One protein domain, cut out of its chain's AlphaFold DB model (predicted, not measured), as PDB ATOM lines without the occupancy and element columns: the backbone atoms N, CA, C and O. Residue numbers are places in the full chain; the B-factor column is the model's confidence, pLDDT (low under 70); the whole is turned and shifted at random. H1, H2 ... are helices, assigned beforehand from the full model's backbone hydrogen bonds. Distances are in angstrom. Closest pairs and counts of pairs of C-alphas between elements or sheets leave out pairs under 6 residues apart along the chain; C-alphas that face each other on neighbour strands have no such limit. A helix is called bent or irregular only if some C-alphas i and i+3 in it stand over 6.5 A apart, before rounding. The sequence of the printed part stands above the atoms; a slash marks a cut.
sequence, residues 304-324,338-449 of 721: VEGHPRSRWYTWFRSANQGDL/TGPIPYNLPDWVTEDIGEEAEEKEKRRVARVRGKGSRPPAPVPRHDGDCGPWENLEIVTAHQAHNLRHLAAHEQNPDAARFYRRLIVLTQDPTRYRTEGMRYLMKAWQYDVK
ATOM      1  N   VAL A 304     203.103 243.055 188.355       59.84
ATOM      2  CA  VAL A 304     203.967 243.943 189.146       59.84
ATOM      3  C   VAL A 304     203.239 244.542 190.354       59.84
ATOM      4  O   VAL A 304     203.890 244.922 191.325       59.84
ATOM      5  N   GLU A 305     201.900 244.558 190.365       63.28
ATOM      6  CA  GLU A 305     201.105 244.991 191.531       63.28
ATOM      7  C   GLU A 305     201.394 244.169 192.801       63.28
ATOM      8  O   GLU A 305     201.296 244.697 193.907       63.28
ATOM      9  N   GLY A 306     201.818 242.908 192.655       61.00
ATOM     10  CA  GLY A 306     202.264 242.068 193.773       61.00
ATOM     11  C   GLY A 306     203.603 242.485 194.403       61.00
ATOM     12  O   GLY A 306     203.890 242.069 195.524       61.00
ATOM     13  N   HIS A 307     204.409 243.314 193.725       59.53
ATOM     14  CA  HIS A 307     205.742 243.751 194.175       59.53
ATOM     15  C   HIS A 307     205.927 245.280 194.049       59.53
ATOM     16  O   HIS A 307     206.852 245.738 193.368       59.53
ATOM     17  N   PRO A 308     205.115 246.105 194.745       58.88
ATOM     18  CA  PRO A 308     205.065 247.567 194.582       58.88
ATOM     19  C   PRO A 308     206.277 248.323 195.168       58.88
ATOM     20  O   PRO A 308     206.253 249.545 195.285       58.88
ATOM     21  N   ARG A 309     207.325 247.599 195.583       57.59
ATOM     22  CA  ARG A 309     208.625 248.127 196.039       57.59
ATOM     23  C   ARG A 309     209.791 247.721 195.131       57.59
ATOM     24  O   ARG A 309     210.938 247.994 195.467       57.59
ATOM     25  N   SER A 310     209.511 247.038 194.023       59.97
ATOM     26  CA  SER A 310     210.533 246.747 193.018       59.97
ATOM     27  C   SER A 310     211.027 248.038 192.366       59.97
ATOM     28  O   SER A 310     210.257 248.994 192.191       59.97
ATOM     29  N   ARG A 311     212.308 248.070 191.982       63.84
ATOM     30  CA  ARG A 311     212.866 249.195 191.212       63.84
ATOM     31  C   ARG A 311     212.094 249.338 189.904       63.84
ATOM     32  O   ARG A 311     211.702 250.441 189.540       63.84
ATOM     33  N   TRP A 312     211.758 248.203 189.291       63.38
ATOM     34  CA  TRP A 312     210.941 248.144 188.084       63.38
ATOM     35  C   TRP A 312     209.523 248.723 188.239       63.38
ATOM     36  O   TRP A 312     209.121 249.536 187.413       63.38
ATOM     37  N   TYR A 313     208.771 248.388 189.301       64.56
ATOM     38  CA  TYR A 313     207.460 249.021 189.548       64.56
ATOM     39  C   TYR A 313     207.588 250.537 189.702       64.56
ATOM     40  O   TYR A 313     206.743 251.286 189.219       64.56
ATOM     41  N   THR A 314     208.654 250.980 190.371       65.56
ATOM     42  CA  THR A 314     208.912 252.396 190.646       65.56
ATOM     43  C   THR A 314     209.228 253.152 189.352       65.56
ATOM     44  O   THR A 314     208.608 254.180 189.091       65.56
ATOM     45  N   TRP A 315     210.085 252.591 188.491       66.06
ATOM     46  CA  TRP A 315     210.371 253.116 187.150       66.06
ATOM     47  C   TRP A 315     209.135 253.111 186.243       66.06
ATOM     48  O   TRP A 315     208.817 254.122 185.628       66.06
ATOM     49  N   PHE A 316     208.375 252.011 186.192       63.47
ATOM     50  CA  PHE A 316     207.169 251.930 185.359       63.47
ATOM     51  C   PHE A 316     206.122 252.963 185.795       63.47
ATOM     52  O   PHE A 316     205.412 253.524 184.957       63.47
ATOM     53  N   ARG A 317     206.027 253.223 187.108       63.97
ATOM     54  CA  ARG A 317     205.174 254.268 187.677       63.97
ATOM     55  C   ARG A 317     205.623 255.666 187.270       63.97
ATOM     56  O   ARG A 317     204.760 256.415 186.833       63.97
ATOM     57  N   SER A 318     206.906 256.013 187.371       59.34
ATOM     58  CA  SER A 318     207.375 257.346 186.969       59.34
ATOM     59  C   SER A 318     207.305 257.552 185.453       59.34
ATOM     60  O   SER A 318     206.775 258.567 185.009       59.34
ATOM     61  N   ALA A 319     207.724 256.567 184.654       58.47
ATOM     62  CA  ALA A 319     207.717 256.640 183.192       58.47
ATOM     63  C   ALA A 319     206.303 256.771 182.590       58.47
ATOM     64  O   ALA A 319     206.112 257.527 181.640       58.47
ATOM     65  N   ASN A 320     205.296 256.078 183.144       55.31
ATOM     66  CA  ASN A 320     203.908 256.162 182.661       55.31
ATOM     67  C   ASN A 320     203.039 257.207 183.396       55.31
ATOM     68  O   ASN A 320     201.872 257.378 183.045       55.31
ATOM     69  N   GLN A 321     203.572 257.938 184.382       49.44
ATOM     70  CA  GLN A 321     202.922 259.114 184.987       49.44
ATOM     71  C   GLN A 321     203.433 260.416 184.353       49.44
ATOM     72  O   GLN A 321     203.828 261.347 185.056       49.44
ATOM     73  N   GLY A 322     203.405 260.474 183.018       44.94
ATOM     74  CA  GLY A 322     204.012 261.516 182.176       44.94
ATOM     75  C   GLY A 322     203.400 262.923 182.241       44.94
ATOM     76  O   GLY A 322     203.306 263.565 181.204       44.94
ATOM     77  N   ASP A 323     202.965 263.376 183.422       39.47
ATOM     78  CA  ASP A 323     202.593 264.772 183.712       39.47
ATOM     79  C   ASP A 323     202.505 265.105 185.229       39.47
ATOM     80  O   ASP A 323     202.018 266.177 185.587       39.47
ATOM     81  N   LEU A 324     202.892 264.205 186.163       33.69
ATOM     82  CA  LEU A 324     202.535 264.382 187.591       33.69
ATOM     83  C   LEU A 324     203.564 263.960 188.664       33.69
ATOM     84  O   LEU A 324     203.172 263.580 189.770       33.69
ATOM     85  N   THR A 338     223.154 250.681 184.137       53.53
ATOM     86  CA  THR A 338     222.923 249.787 182.985       53.53
ATOM     87  C   THR A 338     222.815 248.328 183.447       53.53
ATOM     88  O   THR A 338     223.730 247.515 183.297       53.53
ATOM     89  N   GLY A 339     221.685 248.007 184.077       58.28
ATOM     90  CA  GLY A 339     221.416 246.719 184.698       58.28
ATOM     91  C   GLY A 339     221.495 245.534 183.723       58.28
ATOM     92  O   GLY A 339     221.356 245.690 182.509       58.28
ATOM     93  N   PRO A 340     221.660 244.296 184.230       64.81
ATOM     94  CA  PRO A 340     221.790 243.092 183.402       64.81
ATOM     95  C   PRO A 340     220.579 242.776 182.501       64.81
ATOM     96  O   PRO A 340     220.654 241.825 181.714       64.81
ATOM     97  N   ILE A 341     219.478 243.516 182.633       72.19
ATOM     98  CA  ILE A 341     218.322 243.561 181.738       72.19
ATOM     99  C   ILE A 341     218.026 245.056 181.532       72.19
ATOM    100  O   ILE A 341     217.837 245.738 182.538       72.19
ATOM    101  N   PRO A 342     218.004 245.579 180.290       73.81
ATOM    102  CA  PRO A 342     217.661 246.976 180.043       73.81
ATOM    103  C   PRO A 342     216.179 247.218 180.338       73.81
ATOM    104  O   PRO A 342     215.365 246.331 180.099       73.81
ATOM    105  N   TYR A 343     215.827 248.423 180.786       69.06
ATOM    106  CA  TYR A 343     214.444 248.799 181.102       69.06
ATOM    107  C   TYR A 343     213.505 248.806 179.879       69.06
ATOM    108  O   TYR A 343     212.315 248.538 180.009       69.06
ATOM    109  N   ASN A 344     214.019 249.040 178.669       71.44
ATOM    110  CA  ASN A 344     213.219 248.940 177.445       71.44
ATOM    111  C   ASN A 344     213.134 247.488 176.944       71.44
ATOM    112  O   ASN A 344     214.090 246.714 177.053       71.44
ATOM    113  N   LEU A 345     212.003 247.109 176.334       71.75
ATOM    114  CA  LEU A 345     211.910 245.860 175.569       71.75
ATOM    115  C   LEU A 345     212.926 245.894 174.405       71.75
ATOM    116  O   LEU A 345     212.880 246.833 173.618       71.75
ATOM    117  N   PRO A 346     213.827 244.898 174.270       76.25
ATOM    118  CA  PRO A 346     214.817 244.890 173.192       76.25
ATOM    119  C   PRO A 346     214.210 244.819 171.783       76.25
ATOM    120  O   PRO A 346     213.186 244.174 171.567       76.25
ATOM    121  N   ASP A 347     214.920 245.351 170.791       74.12
ATOM    122  CA  ASP A 347     214.451 245.413 169.396       74.12
ATOM    123  C   ASP A 347     214.151 244.027 168.792       74.12
ATOM    124  O   ASP A 347     213.239 243.868 167.985       74.12
ATOM    125  N   TRP A 348     214.855 242.975 169.230       78.94
ATOM    126  CA  TRP A 348     214.593 241.602 168.774       78.94
ATOM    127  C   TRP A 348     213.223 241.061 169.193       78.94
ATOM    128  O   TRP A 348     212.799 240.025 168.677       78.94
ATOM    129  N   VAL A 349     212.535 241.696 170.146       79.69
ATOM    130  CA  VAL A 349     211.215 241.249 170.612       79.69
ATOM    131  C   VAL A 349     210.127 241.579 169.589       79.69
ATOM    132  O   VAL A 349     209.125 240.870 169.515       79.69
ATOM    133  N   THR A 350     210.353 242.587 168.743       77.06
ATOM    134  CA  THR A 350     209.444 242.964 167.649       77.06
ATOM    135  C   THR A 350     209.134 241.786 166.708       77.06
ATOM    136  O   THR A 350     207.999 241.644 166.265       77.06
ATOM    137  N   GLU A 351     210.089 240.867 166.505       77.25
ATOM    138  CA  GLU A 351     209.941 239.635 165.706       77.25
ATOM    139  C   GLU A 351     208.990 238.579 166.311       77.25
ATOM    140  O   GLU A 351     208.564 237.649 165.616       77.25
ATOM    141  N   ASP A 352     208.724 238.660 167.620       74.69
ATOM    142  CA  ASP A 352     207.953 237.682 168.400       74.69
ATOM    143  C   ASP A 352     206.591 238.230 168.875       74.69
ATOM    144  O   ASP A 352     205.794 237.471 169.441       74.69
ATOM    145  N   ILE A 353     206.306 239.507 168.606       76.25
ATOM    146  CA  ILE A 353     205.057 240.226 168.903       76.25
ATOM    147  C   ILE A 353     204.126 240.238 167.671       76.25
ATOM    148  O   ILE A 353     204.564 240.099 166.531       76.25
ATOM    149  N   GLY A 354     202.820 240.411 167.898       77.62
ATOM    150  CA  GLY A 354     201.856 240.755 166.845       77.62
ATOM    151  C   GLY A 354     201.305 239.583 166.022       77.62
ATOM    152  O   GLY A 354     201.619 238.409 166.248       77.62
ATOM    153  N   GLU A 355     200.431 239.913 165.064       77.12
ATOM    154  CA  GLU A 355     199.606 238.932 164.342       77.12
ATOM    155  C   GLU A 355     200.417 237.925 163.514       77.12
ATOM    156  O   GLU A 355     200.057 236.747 163.465       77.12
ATOM    157  N   GLU A 356     201.535 238.335 162.900       80.94
ATOM    158  CA  GLU A 356     202.371 237.405 162.130       80.94
ATOM    159  C   GLU A 356     203.051 236.377 163.046       80.94
ATOM    160  O   GLU A 356     203.031 235.178 162.752       80.94
ATOM    161  N   ALA A 357     203.601 236.811 164.186       83.62
ATOM    162  CA  ALA A 357     204.208 235.918 165.172       83.62
ATOM    163  C   ALA A 357     203.168 234.959 165.783       83.62
ATOM    164  O   ALA A 357     203.435 233.763 165.938       83.62
ATOM    165  N   GLU A 358     201.955 235.452 166.049       86.31
ATOM    166  CA  GLU A 358     200.799 234.629 166.403       86.31
ATOM    167  C   GLU A 358     200.461 233.594 165.317       86.31
ATOM    168  O   GLU A 358     200.284 232.416 165.629       86.31
ATOM    169  N   GLU A 359     200.367 233.973 164.037       88.38
ATOM    170  CA  GLU A 359     200.000 233.025 162.978       88.38
ATOM    171  C   GLU A 359     201.111 231.996 162.719       88.38
ATOM    172  O   GLU A 359     200.838 230.806 162.554       88.38
ATOM    173  N   LYS A 360     202.378 232.417 162.772       91.12
ATOM    174  CA  LYS A 360     203.582 231.567 162.744       91.12
ATOM    175  C   LYS A 360     203.540 230.510 163.855       91.12
ATOM    176  O   LYS A 360     203.785 229.330 163.584       91.12
ATOM    177  N   GLU A 361     203.130 230.891 165.063       92.50
ATOM    178  CA  GLU A 361     202.926 229.985 166.198       92.50
ATOM    179  C   GLU A 361     201.696 229.069 166.016       92.50
ATOM    180  O   GLU A 361     201.801 227.852 166.200       92.50
ATOM    181  N   LYS A 362     200.548 229.594 165.560       91.06
ATOM    182  CA  LYS A 362     199.334 228.805 165.243       91.06
ATOM    183  C   LYS A 362     199.644 227.724 164.191       91.06
ATOM    184  O   LYS A 362     199.345 226.543 164.400       91.06
ATOM    185  N   ARG A 363     200.350 228.092 163.112       91.31
ATOM    186  CA  ARG A 363     200.879 227.186 162.070       91.31
ATOM    187  C   ARG A 363     201.847 226.146 162.657       91.31
ATOM    188  O   ARG A 363     201.778 224.973 162.278       91.31
ATOM    189  N   ARG A 364     202.735 226.534 163.585       91.94
ATOM    190  CA  ARG A 364     203.682 225.625 164.266       91.94
ATOM    191  C   ARG A 364     202.944 224.562 165.081       91.94
ATOM    192  O   ARG A 364     203.211 223.372 164.902       91.94
ATOM    193  N   VAL A 365     201.999 224.964 165.931       89.00
ATOM    194  CA  VAL A 365     201.216 224.049 166.780       89.00
ATOM    195  C   VAL A 365     200.377 223.091 165.935       89.00
ATOM    196  O   VAL A 365     200.397 221.883 166.187       89.00
ATOM    197  N   ALA A 366     199.708 223.583 164.887       86.81
ATOM    198  CA  ALA A 366     198.950 222.744 163.958       86.81
ATOM    199  C   ALA A 366     199.842 221.683 163.278       86.81
ATOM    200  O   ALA A 366     199.507 220.496 163.272       86.81
ATOM    201  N   ARG A 367     201.024 222.085 162.787       88.31
ATOM    202  CA  ARG A 367     202.009 221.192 162.149       88.31
ATOM    203  C   ARG A 367     202.542 220.110 163.096       88.31
ATOM    204  O   ARG A 367     202.822 219.004 162.642       88.31
ATOM    205  N   VAL A 368     202.694 220.410 164.388       84.69
ATOM    206  CA  VAL A 368     203.123 219.424 165.397       84.69
ATOM    207  C   VAL A 368     201.981 218.464 165.739       84.69
ATOM    208  O   VAL A 368     202.181 217.252 165.697       84.69
ATOM    209  N   ARG A 369     200.769 218.973 166.009       81.12
ATOM    210  CA  ARG A 369     199.600 218.137 166.352       81.12
ATOM    211  C   ARG A 369     199.191 217.194 165.215       81.12
ATOM    212  O   ARG A 369     198.807 216.059 165.481       81.12
ATOM    213  N   GLY A 370     199.342 217.619 163.959       76.94
ATOM    214  CA  GLY A 370     199.043 216.798 162.780       76.94
ATOM    215  C   GLY A 370     199.980 215.602 162.546       76.94
ATOM    216  O   GLY A 370     199.643 214.729 161.753       76.94
ATOM    217  N   LYS A 371     201.138 215.515 163.221       77.31
ATOM    218  CA  LYS A 371     202.139 214.443 163.014       77.31
ATOM    219  C   LYS A 371     201.952 213.198 163.897       77.31
ATOM    220  O   LYS A 371     202.876 212.404 164.045       77.31
ATOM    221  N   GLY A 372     200.754 213.012 164.448       56.44
ATOM    222  CA  GLY A 372     200.435 211.931 165.381       56.44
ATOM    223  C   GLY A 372     200.712 212.355 166.820       56.44
ATOM    224  O   GLY A 372     201.852 212.595 167.217       56.44
ATOM    225  N   SER A 373     199.651 212.464 167.615       52.06
ATOM    226  CA  SER A 373     199.730 212.953 168.987       52.06
ATOM    227  C   SER A 373     200.424 211.947 169.908       52.06
ATOM    228  O   SER A 373     199.791 211.014 170.411       52.06
ATOM    229  N   ARG A 374     201.697 212.198 170.238       57.53
ATOM    230  CA  ARG A 374     202.149 211.887 171.601       57.53
ATOM    231  C   ARG A 374     201.244 212.657 172.576       57.53
ATOM    232  O   ARG A 374     200.904 213.804 172.270       57.53
ATOM    233  N   PRO A 375     200.838 212.067 173.714       58.38
ATOM    234  CA  PRO A 375     200.194 212.845 174.767       58.38
ATOM    235  C   PRO A 375     201.132 213.992 175.189       58.38
ATOM    236  O   PRO A 375     202.354 213.818 175.109       58.38
ATOM    237  N   PRO A 376     200.591 215.153 175.608       59.91
ATOM    238  CA  PRO A 376     201.414 216.252 176.107       59.91
ATOM    239  C   PRO A 376     202.287 215.755 177.259       59.91
ATOM    240  O   PRO A 376     201.887 214.845 177.996       59.91
ATOM    241  N   ALA A 377     203.479 216.334 177.414       58.56
ATOM    242  CA  ALA A 377     204.381 215.899 178.473       58.56
ATOM    243  C   ALA A 377     203.676 216.049 179.838       58.56
ATOM    244  O   ALA A 377     203.021 217.078 180.062       58.56
ATOM    245  N   PRO A 378     203.762 215.046 180.739       57.22
ATOM    246  CA  PRO A 378     203.171 215.167 182.063       57.22
ATOM    247  C   PRO A 378     203.753 216.410 182.733       57.22
ATOM    248  O   PRO A 378     204.969 216.605 182.732       57.22
ATOM    249  N   VAL A 379     202.872 217.266 183.256       58.88
ATOM    250  CA  VAL A 379     203.268 218.508 183.929       58.88
ATOM    251  C   VAL A 379     204.291 218.151 185.015       58.88
ATOM    252  O   VAL A 379     203.983 217.278 185.836       58.88
ATOM    253  N   PRO A 380     205.492 218.764 185.021       57.25
ATOM    254  CA  PRO A 380     206.459 218.558 186.092       57.25
ATOM    255  C   PRO A 380     205.782 218.768 187.447       57.25
ATOM    256  O   PRO A 380     204.996 219.705 187.610       57.25
ATOM    257  N   ARG A 381     206.034 217.870 188.405       52.72
ATOM    258  CA  ARG A 381     205.476 218.010 189.758       52.72
ATOM    259  C   ARG A 381     205.936 219.356 190.330       52.72
ATOM    260  O   ARG A 381     207.072 219.740 190.089       52.72
ATOM    261  N   HIS A 382     205.049 220.075 191.023       54.53
ATOM    262  CA  HIS A 382     205.332 221.438 191.489       54.53
ATOM    263  C   HIS A 382     206.606 221.477 192.348       54.53
ATOM    264  O   HIS A 382     206.626 220.906 193.441       54.53
ATOM    265  N   ASP A 383     207.617 222.218 191.891       54.56
ATOM    266  CA  ASP A 383     208.813 222.575 192.664       54.56
ATOM    267  C   ASP A 383     208.496 223.703 193.669       54.56
ATOM    268  O   ASP A 383     209.077 224.790 193.647       54.56
ATOM    269  N   GLY A 384     207.532 223.423 194.549       60.81
ATOM    270  CA  GLY A 384     207.054 224.326 195.592       60.81
ATOM    271  C   GLY A 384     206.107 225.433 195.120       60.81
ATOM    272  O   GLY A 384     205.741 225.544 193.949       60.81
ATOM    273  N   ASP A 385     205.711 226.247 196.095       75.12
ATOM    274  CA  ASP A 385     204.942 227.475 195.911       75.12
ATOM    275  C   ASP A 385     205.789 228.516 195.142       75.12
ATOM    276  O   ASP A 385     206.999 228.660 195.371       75.12
ATOM    277  N   CYS A 386     205.160 229.223 194.202       76.50
ATOM    278  CA  CYS A 386     205.766 230.321 193.433       76.50
ATOM    279  C   CYS A 386     205.346 231.709 193.969       76.50
ATOM    280  O   CYS A 386     205.570 232.728 193.314       76.50
ATOM    281  N   GLY A 387     204.722 231.761 195.146       80.81
ATOM    282  CA  GLY A 387     204.202 232.968 195.771       80.81
ATOM    283  C   GLY A 387     203.104 233.616 194.914       80.81
ATOM    284  O   GLY A 387     202.312 232.908 194.286       80.81
ATOM    285  N   PRO A 388     203.053 234.961 194.815       74.06
ATOM    286  CA  PRO A 388     202.014 235.650 194.041       74.06
ATOM    287  C   PRO A 388     202.030 235.296 192.544       74.06
ATOM    288  O   PRO A 388     201.051 235.544 191.845       74.06
ATOM    289  N   TRP A 389     203.112 234.688 192.050       77.56
ATOM    290  CA  TRP A 389     203.266 234.291 190.654       77.56
ATOM    291  C   TRP A 389     202.496 233.034 190.259       77.56
ATOM    292  O   TRP A 389     202.190 232.883 189.082       77.56
ATOM    293  N   GLU A 390     202.148 232.136 191.192       77.69
ATOM    294  CA  GLU A 390     201.583 230.822 190.832       77.69
ATOM    295  C   GLU A 390     200.281 230.912 190.008       77.69
ATOM    296  O   GLU A 390     200.018 230.040 189.180       77.69
ATOM    297  N   ASN A 391     199.505 231.986 190.182       75.19
ATOM    298  CA  ASN A 391     198.219 232.194 189.508       75.19
ATOM    299  C   ASN A 391     198.268 233.213 188.348       75.19
ATOM    300  O   ASN A 391     197.221 233.536 187.789       75.19
ATOM    301  N   LEU A 392     199.444 233.746 187.989       76.19
ATOM    302  CA  LEU A 392     199.585 234.766 186.941       76.19
ATOM    303  C   LEU A 392     199.821 234.137 185.559       76.19
ATOM    304  O   LEU A 392     200.868 233.542 185.305       76.19
ATOM    305  N   GLU A 393     198.881 234.317 184.629       83.06
ATOM    306  CA  GLU A 393     199.103 233.964 183.223       83.06
ATOM    307  C   GLU A 393     199.908 235.065 182.515       83.06
ATOM    308  O   GLU A 393     199.471 236.208 182.397       83.06
ATOM    309  N   ILE A 394     201.106 234.712 182.043       85.06
ATOM    310  CA  ILE A 394     202.004 235.615 181.317       85.06
ATOM    311  C   ILE A 394     201.683 235.527 179.818       85.06
ATOM    312  O   ILE A 394     202.111 234.606 179.110       85.06
ATOM    313  N   VAL A 395     200.898 236.487 179.336       83.06
ATOM    314  CA  VAL A 395     200.418 236.576 177.953       83.06
ATOM    315  C   VAL A 395     201.329 237.464 177.104       83.06
ATOM    316  O   VAL A 395     201.709 237.053 176.009       83.06
ATOM    317  N   THR A 396     201.720 238.640 177.600       83.44
ATOM    318  CA  THR A 396     202.411 239.678 176.809       83.44
ATOM    319  C   THR A 396     203.925 239.711 177.030       83.44
ATOM    320  O   THR A 396     204.443 239.237 178.047       83.44
ATOM    321  N   ALA A 397     204.653 240.310 176.086       81.62
ATOM    322  CA  ALA A 397     206.084 240.580 176.200       81.62
ATOM    323  C   ALA A 397     206.405 241.491 177.397       81.62
ATOM    324  O   ALA A 397     207.411 241.267 178.066       81.62
ATOM    325  N   HIS A 398     205.534 242.456 177.721       78.25
ATOM    326  CA  HIS A 398     205.671 243.294 178.917       78.25
ATOM    327  C   HIS A 398     205.572 242.472 180.209       78.25
ATOM    328  O   HIS A 398     206.521 242.469 180.987       78.25
ATOM    329  N   GLN A 399     204.511 241.678 180.399       81.25
ATOM    330  CA  GLN A 399     204.364 240.788 181.566       81.25
ATOM    331  C   GLN A 399     205.587 239.878 181.754       81.25
ATOM    332  O   GLN A 399     206.078 239.659 182.865       81.25
ATOM    333  N   ALA A 400     206.102 239.364 180.639       88.19
ATOM    334  CA  ALA A 400     207.285 238.526 180.602       88.19
ATOM    335  C   ALA A 400     208.582 239.286 180.928       88.19
ATOM    336  O   ALA A 400     209.416 238.763 181.667       88.19
ATOM    337  N   HIS A 401     208.748 240.513 180.430       85.25
ATOM    338  CA  HIS A 401     209.857 241.400 180.781       85.25
ATOM    339  C   HIS A 401     209.845 241.713 182.279       85.25
ATOM    340  O   HIS A 401     210.876 241.570 182.935       85.25
ATOM    341  N   ASN A 402     208.684 242.057 182.843       81.25
ATOM    342  CA  ASN A 402     208.528 242.351 184.267       81.25
ATOM    343  C   ASN A 402     209.005 241.169 185.126       81.25
ATOM    344  O   ASN A 402     209.845 241.326 186.013       81.25
ATOM    345  N   LEU A 403     208.514 239.961 184.819       86.25
ATOM    346  CA  LEU A 403     208.938 238.724 185.476       86.25
ATOM    347  C   LEU A 403     210.451 238.499 185.336       86.25
ATOM    348  O   LEU A 403     211.121 238.178 186.316       86.25
ATOM    349  N   ARG A 404     210.991 238.675 184.125       89.12
ATOM    350  CA  ARG A 404     212.414 238.502 183.813       89.12
ATOM    351  C   ARG A 404     213.288 239.459 184.635       89.12
ATOM    352  O   ARG A 404     214.265 239.014 185.237       89.12
ATOM    353  N   HIS A 405     212.911 240.737 184.712       84.25
ATOM    354  CA  HIS A 405     213.601 241.756 185.501       84.25
ATOM    355  C   HIS A 405     213.594 241.399 186.993       84.25
ATOM    356  O   HIS A 405     214.646 241.314 187.625       84.25
ATOM    357  N   LEU A 406     212.427 241.077 187.555       83.94
ATOM    358  CA  LEU A 406     212.314 240.703 188.967       83.94
ATOM    359  C   LEU A 406     213.107 239.426 189.295       83.94
ATOM    360  O   LEU A 406     213.745 239.345 190.342       83.94
ATOM    361  N   ALA A 407     213.128 238.452 188.385       87.94
ATOM    362  CA  ALA A 407     213.825 237.184 188.566       87.94
ATOM    363  C   ALA A 407     215.362 237.282 188.456       87.94
ATOM    364  O   ALA A 407     216.059 236.593 189.202       87.94
ATOM    365  N   ALA A 408     215.897 238.089 187.529       88.12
ATOM    366  CA  ALA A 408     217.326 238.094 187.169       88.12
ATOM    367  C   ALA A 408     218.065 239.431 187.387       88.12
ATOM    368  O   ALA A 408     219.295 239.424 187.419       88.12
ATOM    369  N   HIS A 409     217.359 240.554 187.562       84.88
ATOM    370  CA  HIS A 409     217.941 241.818 188.032       84.88
ATOM    371  C   HIS A 409     217.748 241.967 189.545       84.88
ATOM    372  O   HIS A 409     218.715 242.151 190.278       84.88
ATOM    373  N   GLU A 410     216.510 241.853 190.037       82.75
ATOM    374  CA  GLU A 410     216.201 241.996 191.474       82.75
ATOM    375  C   GLU A 410     216.370 240.684 192.268       82.75
ATOM    376  O   GLU A 410     216.169 240.658 193.479       82.75
ATOM    377  N   GLN A 411     216.762 239.595 191.590       86.38
ATOM    378  CA  GLN A 411     217.037 238.266 192.158       86.38
ATOM    379  C   GLN A 411     215.913 237.710 193.057       86.38
ATOM    380  O   GLN A 411     216.163 236.928 193.977       86.38
ATOM    381  N   ASN A 412     214.656 238.074 192.782       86.44
ATOM    382  CA  ASN A 412     213.502 237.591 193.532       86.44
ATOM    383  C   ASN A 412     213.388 236.055 193.369       86.44
ATOM    384  O   ASN A 412     213.233 235.567 192.243       86.44
ATOM    385  N   PRO A 413     213.461 235.269 194.461       85.81
ATOM    386  CA  PRO A 413     213.591 233.817 194.375       85.81
ATOM    387  C   PRO A 413     212.320 233.137 193.862       85.81
ATOM    388  O   PRO A 413     212.408 232.108 193.190       85.81
ATOM    389  N   ASP A 414     211.147 233.703 194.143       85.38
ATOM    390  CA  ASP A 414     209.860 233.136 193.741       85.38
ATOM    391  C   ASP A 414     209.575 233.451 192.264       85.38
ATOM    392  O   ASP A 414     209.202 232.556 191.502       85.38
ATOM    393  N   ALA A 415     209.901 234.670 191.814       87.38
ATOM    394  CA  ALA A 415     209.938 235.031 190.394       87.38
ATOM    395  C   ALA A 415     210.923 234.140 189.608       87.38
ATOM    396  O   ALA A 415     210.602 233.648 188.526       87.38
ATOM    397  N   ALA A 416     212.104 233.855 190.168       89.50
ATOM    398  CA  ALA A 416     213.100 232.980 189.549       89.50
ATOM    399  C   ALA A 416     212.671 231.501 189.488       89.50
ATOM    400  O   ALA A 416     212.982 230.822 188.501       89.50
ATOM    401  N   ARG A 417     211.933 230.987 190.486       87.75
ATOM    402  CA  ARG A 417     211.265 229.671 190.398       87.75
ATOM    403  C   ARG A 417     210.188 229.673 189.315       87.75
ATOM    404  O   ARG A 417     210.156 228.759 188.491       87.75
ATOM    405  N   PHE A 418     209.351 230.707 189.268       88.94
ATOM    406  CA  PHE A 418     208.265 230.802 188.297       88.94
ATOM    407  C   PHE A 418     208.774 230.893 186.849       88.94
ATOM    408  O   PHE A 418     208.318 230.140 185.991       88.94
ATOM    409  N   TYR A 419     209.794 231.715 186.585       91.50
ATOM    410  CA  TYR A 419     210.437 231.805 185.270       91.50
ATOM    411  C   TYR A 419     211.042 230.448 184.847       91.50
ATOM    412  O   TYR A 419     210.750 229.956 183.753       91.50
ATOM    413  N   ARG A 420     211.788 229.765 185.733       89.81
ATOM    414  CA  ARG A 420     212.279 228.389 185.491       89.81
ATOM    415  C   ARG A 420     211.149 227.432 185.104       89.81
ATOM    416  O   ARG A 420     211.249 226.734 184.093       89.81
ATOM    417  N   ARG A 421     210.058 227.430 185.874       87.06
ATOM    418  CA  ARG A 421     208.874 226.591 185.648       87.06
ATOM    419  C   ARG A 421     208.225 226.867 184.289       87.06
ATOM    420  O   ARG A 421     207.953 225.922 183.552       87.06
ATOM    421  N   LEU A 422     208.032 228.134 183.917       88.25
ATOM    422  CA  LEU A 422     207.476 228.526 182.616       88.25
ATOM    423  C   LEU A 422     208.343 228.058 181.438       88.25
ATOM    424  O   LEU A 422     207.809 227.587 180.431       88.25
ATOM    425  N   ILE A 423     209.671 228.102 181.565       90.56
ATOM    426  CA  ILE A 423     210.585 227.595 180.531       90.56
ATOM    427  C   ILE A 423     210.476 226.077 180.359       90.56
ATOM    428  O   ILE A 423     210.392 225.600 179.227       90.56
ATOM    429  N   VAL A 424     210.395 225.300 181.441       86.62
ATOM    430  CA  VAL A 424     210.167 223.846 181.329       86.62
ATOM    431  C   VAL A 424     208.785 223.550 180.726       86.62
ATOM    432  O   VAL A 424     208.660 222.677 179.868       86.62
ATOM    433  N   LEU A 425     207.747 224.308 181.098       81.25
ATOM    434  CA  LEU A 425     206.392 224.146 180.556       81.25
ATOM    435  C   LEU A 425     206.273 224.506 179.065       81.25
ATOM    436  O   LEU A 425     205.425 223.939 178.377       81.25
ATOM    437  N   THR A 426     207.096 225.424 178.553       84.25
ATOM    438  CA  THR A 426     207.055 225.884 177.151       84.25
ATOM    439  C   THR A 426     207.941 225.085 176.201       84.25
ATOM    440  O   THR A 426     207.727 225.142 174.987       84.25
ATOM    441  N   GLN A 427     208.887 224.288 176.712       82.94
ATOM    442  CA  GLN A 427     209.692 223.369 175.896       82.94
ATOM    443  C   GLN A 427     208.843 222.331 175.137       82.94
ATOM    444  O   GLN A 427     209.249 221.905 174.056       82.94
ATOM    445  N   ASP A 428     207.646 221.980 175.627       82.19
ATOM    446  CA  ASP A 428     206.699 221.093 174.932       82.19
ATOM    447  C   ASP A 428     206.218 221.709 173.593       82.19
ATOM    448  O   ASP A 428     205.502 222.717 173.589       82.19
ATOM    449  N   PRO A 429     206.548 221.110 172.430       81.00
ATOM    450  CA  PRO A 429     206.182 221.657 171.127       81.00
ATOM    451  C   PRO A 429     204.690 221.489 170.783       81.00
ATOM    452  O   PRO A 429     204.251 222.033 169.770       81.00
ATOM    453  N   THR A 430     203.899 220.754 171.570       82.38
ATOM    454  CA  THR A 430     202.449 220.568 171.345       82.38
ATOM    455  C   THR A 430     201.587 221.696 171.931       82.38
ATOM    456  O   THR A 430     200.409 221.843 171.561       82.38
ATOM    457  N   ARG A 431     202.172 222.501 172.828       84.50
ATOM    458  CA  ARG A 431     201.551 223.663 173.476       84.50
ATOM    459  C   ARG A 431     201.657 224.914 172.605       84.50
ATOM    460  O   ARG A 431     202.589 225.039 171.810       84.50
ATOM    461  N   TYR A 432     200.692 225.816 172.780       88.56
ATOM    462  CA  TYR A 432     200.739 227.186 172.268       88.56
ATOM    463  C   TYR A 432     201.602 228.046 173.191       88.56
ATOM    464  O   TYR A 432     201.544 227.880 174.410       88.56
ATOM    465  N   ARG A 433     202.396 228.944 172.613       91.88
ATOM    466  CA  ARG A 433     203.233 229.909 173.325       91.88
ATOM    467  C   ARG A 433     202.688 231.306 173.066       91.88
ATOM    468  O   ARG A 433     202.743 231.792 171.935       91.88
ATOM    469  N   THR A 434     202.186 231.937 174.124       89.56
ATOM    470  CA  THR A 434     201.850 233.364 174.133       89.56
ATOM    471  C   THR A 434     203.075 234.207 173.764       89.56
ATOM    472  O   THR A 434     204.213 233.731 173.810       89.56
ATOM    473  N   GLU A 435     202.854 235.462 173.396       87.44
ATOM    474  CA  GLU A 435     203.909 236.439 173.110       87.44
ATOM    475  C   GLU A 435     204.956 236.504 174.237       87.44
ATOM    476  O   GLU A 435     206.153 236.330 173.995       87.44
ATOM    477  N   GLY A 436     204.496 236.605 175.487       87.56
ATOM    478  CA  GLY A 436     205.348 236.565 176.670       87.56
ATOM    479  C   GLY A 436     206.155 235.271 176.797       87.56
ATOM    480  O   GLY A 436     207.349 235.314 177.087       87.56
ATOM    481  N   MET A 437     205.563 234.106 176.505       91.12
ATOM    482  CA  MET A 437     206.312 232.842 176.484       91.12
ATOM    483  C   MET A 437     207.400 232.815 175.401       91.12
ATOM    484  O   MET A 437     208.482 232.280 175.649       91.12
ATOM    485  N   ARG A 438     207.147 233.384 174.213       91.00
ATOM    486  CA  ARG A 438     208.149 233.474 173.134       91.00
ATOM    487  C   ARG A 438     209.326 234.357 173.562       91.00
ATOM    488  O   ARG A 438     210.473 233.909 173.479       91.00
ATOM    489  N   TYR A 439     209.038 235.525 174.142       91.44
ATOM    490  CA  TYR A 439     210.038 236.405 174.758       91.44
ATOM    491  C   TYR A 439     210.893 235.673 175.806       91.44
ATOM    492  O   TYR A 439     212.120 235.654 175.689       91.44
ATOM    493  N   LEU A 440     210.266 235.013 176.791       91.69
ATOM    494  CA  LEU A 440     210.982 234.303 177.860       91.69
ATOM    495  C   LEU A 440     211.929 233.232 177.307       91.69
ATOM    496  O   LEU A 440     213.058 233.121 177.786       91.69
ATOM    497  N   MET A 441     211.495 232.460 176.301       91.12
ATOM    498  CA  MET A 441     212.318 231.413 175.684       91.12
ATOM    499  C   MET A 441     213.543 231.963 174.944       91.12
ATOM    500  O   MET A 441     214.605 231.344 174.998       91.12
ATOM    501  N   LYS A 442     213.414 233.116 174.275       90.19
ATOM    502  CA  LYS A 442     214.504 233.787 173.544       90.19
ATOM    503  C   LYS A 442     215.474 234.507 174.498       90.19
ATOM    504  O   LYS A 442     216.682 234.509 174.267       90.19
ATOM    505  N   ALA A 443     214.962 235.016 175.622       90.00
ATOM    506  CA  ALA A 443     215.740 235.619 176.707       90.00
ATOM    507  C   ALA A 443     216.526 234.600 177.564       90.00
ATOM    508  O   ALA A 443     217.652 234.879 177.980       90.00
ATOM    509  N   TRP A 444     215.975 233.397 177.779       92.38
ATOM    510  CA  TRP A 444     216.456 232.397 178.749       92.38
ATOM    511  C   TRP A 444     217.966 232.114 178.715       92.38
ATOM    512  O   TRP A 444     218.602 231.987 179.765       92.38
ATOM    513  N   GLN A 445     218.560 232.047 177.521       87.00
ATOM    514  CA  GLN A 445     219.992 231.778 177.333       87.00
ATOM    515  C   GLN A 445     220.916 232.827 177.982       87.00
ATOM    516  O   GLN A 445     222.028 232.494 178.393       87.00
ATOM    517  N   TYR A 446     220.447 234.071 178.122       85.75
ATOM    518  CA  TYR A 446     221.172 235.170 178.767       85.75
ATOM    519  C   TYR A 446     220.929 235.232 180.282       85.75
ATOM    520  O   TYR A 446     221.755 235.772 181.020       85.75
ATOM    521  N   ASP A 447     219.804 234.682 180.743       88.00
ATOM    522  CA  ASP A 447     219.301 234.872 182.105       88.00
ATOM    523  C   ASP A 447     219.587 233.686 183.022       88.00
ATOM    524  O   ASP A 447     219.770 233.874 184.222       88.00
ATOM    525  N   VAL A 448     219.701 232.468 182.483       86.50
ATOM    526  CA  VAL A 448     219.916 231.240 183.272       86.50
ATOM    527  C   VAL A 448     221.134 231.310 184.211       86.50
ATOM    528  O   VAL A 448     221.116 230.697 185.276       86.50
ATOM    529  N   LYS A 449     222.159 232.098 183.849       85.69
ATOM    530  CA  LYS A 449     223.367 232.366 184.658       85.69
ATOM    531  C   LYS A 449     223.200 233.478 185.708       85.69
ATOM    532  O   LYS A 449     224.049 233.604 186.580       85.69
TER     533      LYS A 449
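Overview. This is residues 304 to 324 and 338 to 449 of the 721 residues of an uncharacterized protein of Polyporus brumalis (UniProt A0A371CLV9). The longest helix, H3, and unnamed residues 370 to 396 loop partly round a core of H4, H5 and H6. H1 is at the far end, where residues 318 to 324 stick out. The printed part has 133 residues, with six named helices, H1 to H6 in that order along the chain, which hold 71 of them, and no named strand; its class is all helix, and it is compact, with a radius of gyration of the C-alphas of 16.1 A and spans of 55 by 35 by 25 A.

Arrangement. H3, residues 354 to 369, only just touches H6, residues 435 to 447, with 3 pairs of C-alphas within 8 A, the closest Glu 358 and Glu 435, 7.6 A. H6, the hub, touches H4, residues 397 to 408, closest C-alphas Ala 397 and Gly 436, 4.1 A, at a shallow tilt of 28 degrees. It also touches H5, residues 413 to 426, closest C-alphas Ile 423 and Met 441, 6.4 A, and H2, residues 347 to 352, closest C-alphas Asp 352 and Glu 435, 6.3 A. H1, residues 311 to 320, only just touches H4, with 3 pairs of C-alphas within 8 A, the closest Trp 312 and Asn 402, 7.3 A. Every O i to N i+4 pair is within hydrogen-bond range in H1, H3, H4 and H5, against 6 of 9 in H6 and 0 of 2 in H2, which has 2 of 3 O i to N i+3 pairs within range.

Along the chain. H3 runs 22.7 A from C-alpha 354 at (201.856, 240.755, 166.845). H6, only just irregular with C-alphas 442 and 445 7.0 A apart, ends at C-alpha 447 at (219.301, 234.872, 182.105).

Size, cuts and confidence. Residues 325 to 337 are not printed, and C-alphas 324 and 338 are 25.5 A apart. The link H3 to H4 is long. Residues under 70 pLDDT include 304 to 324 and 372 to 384.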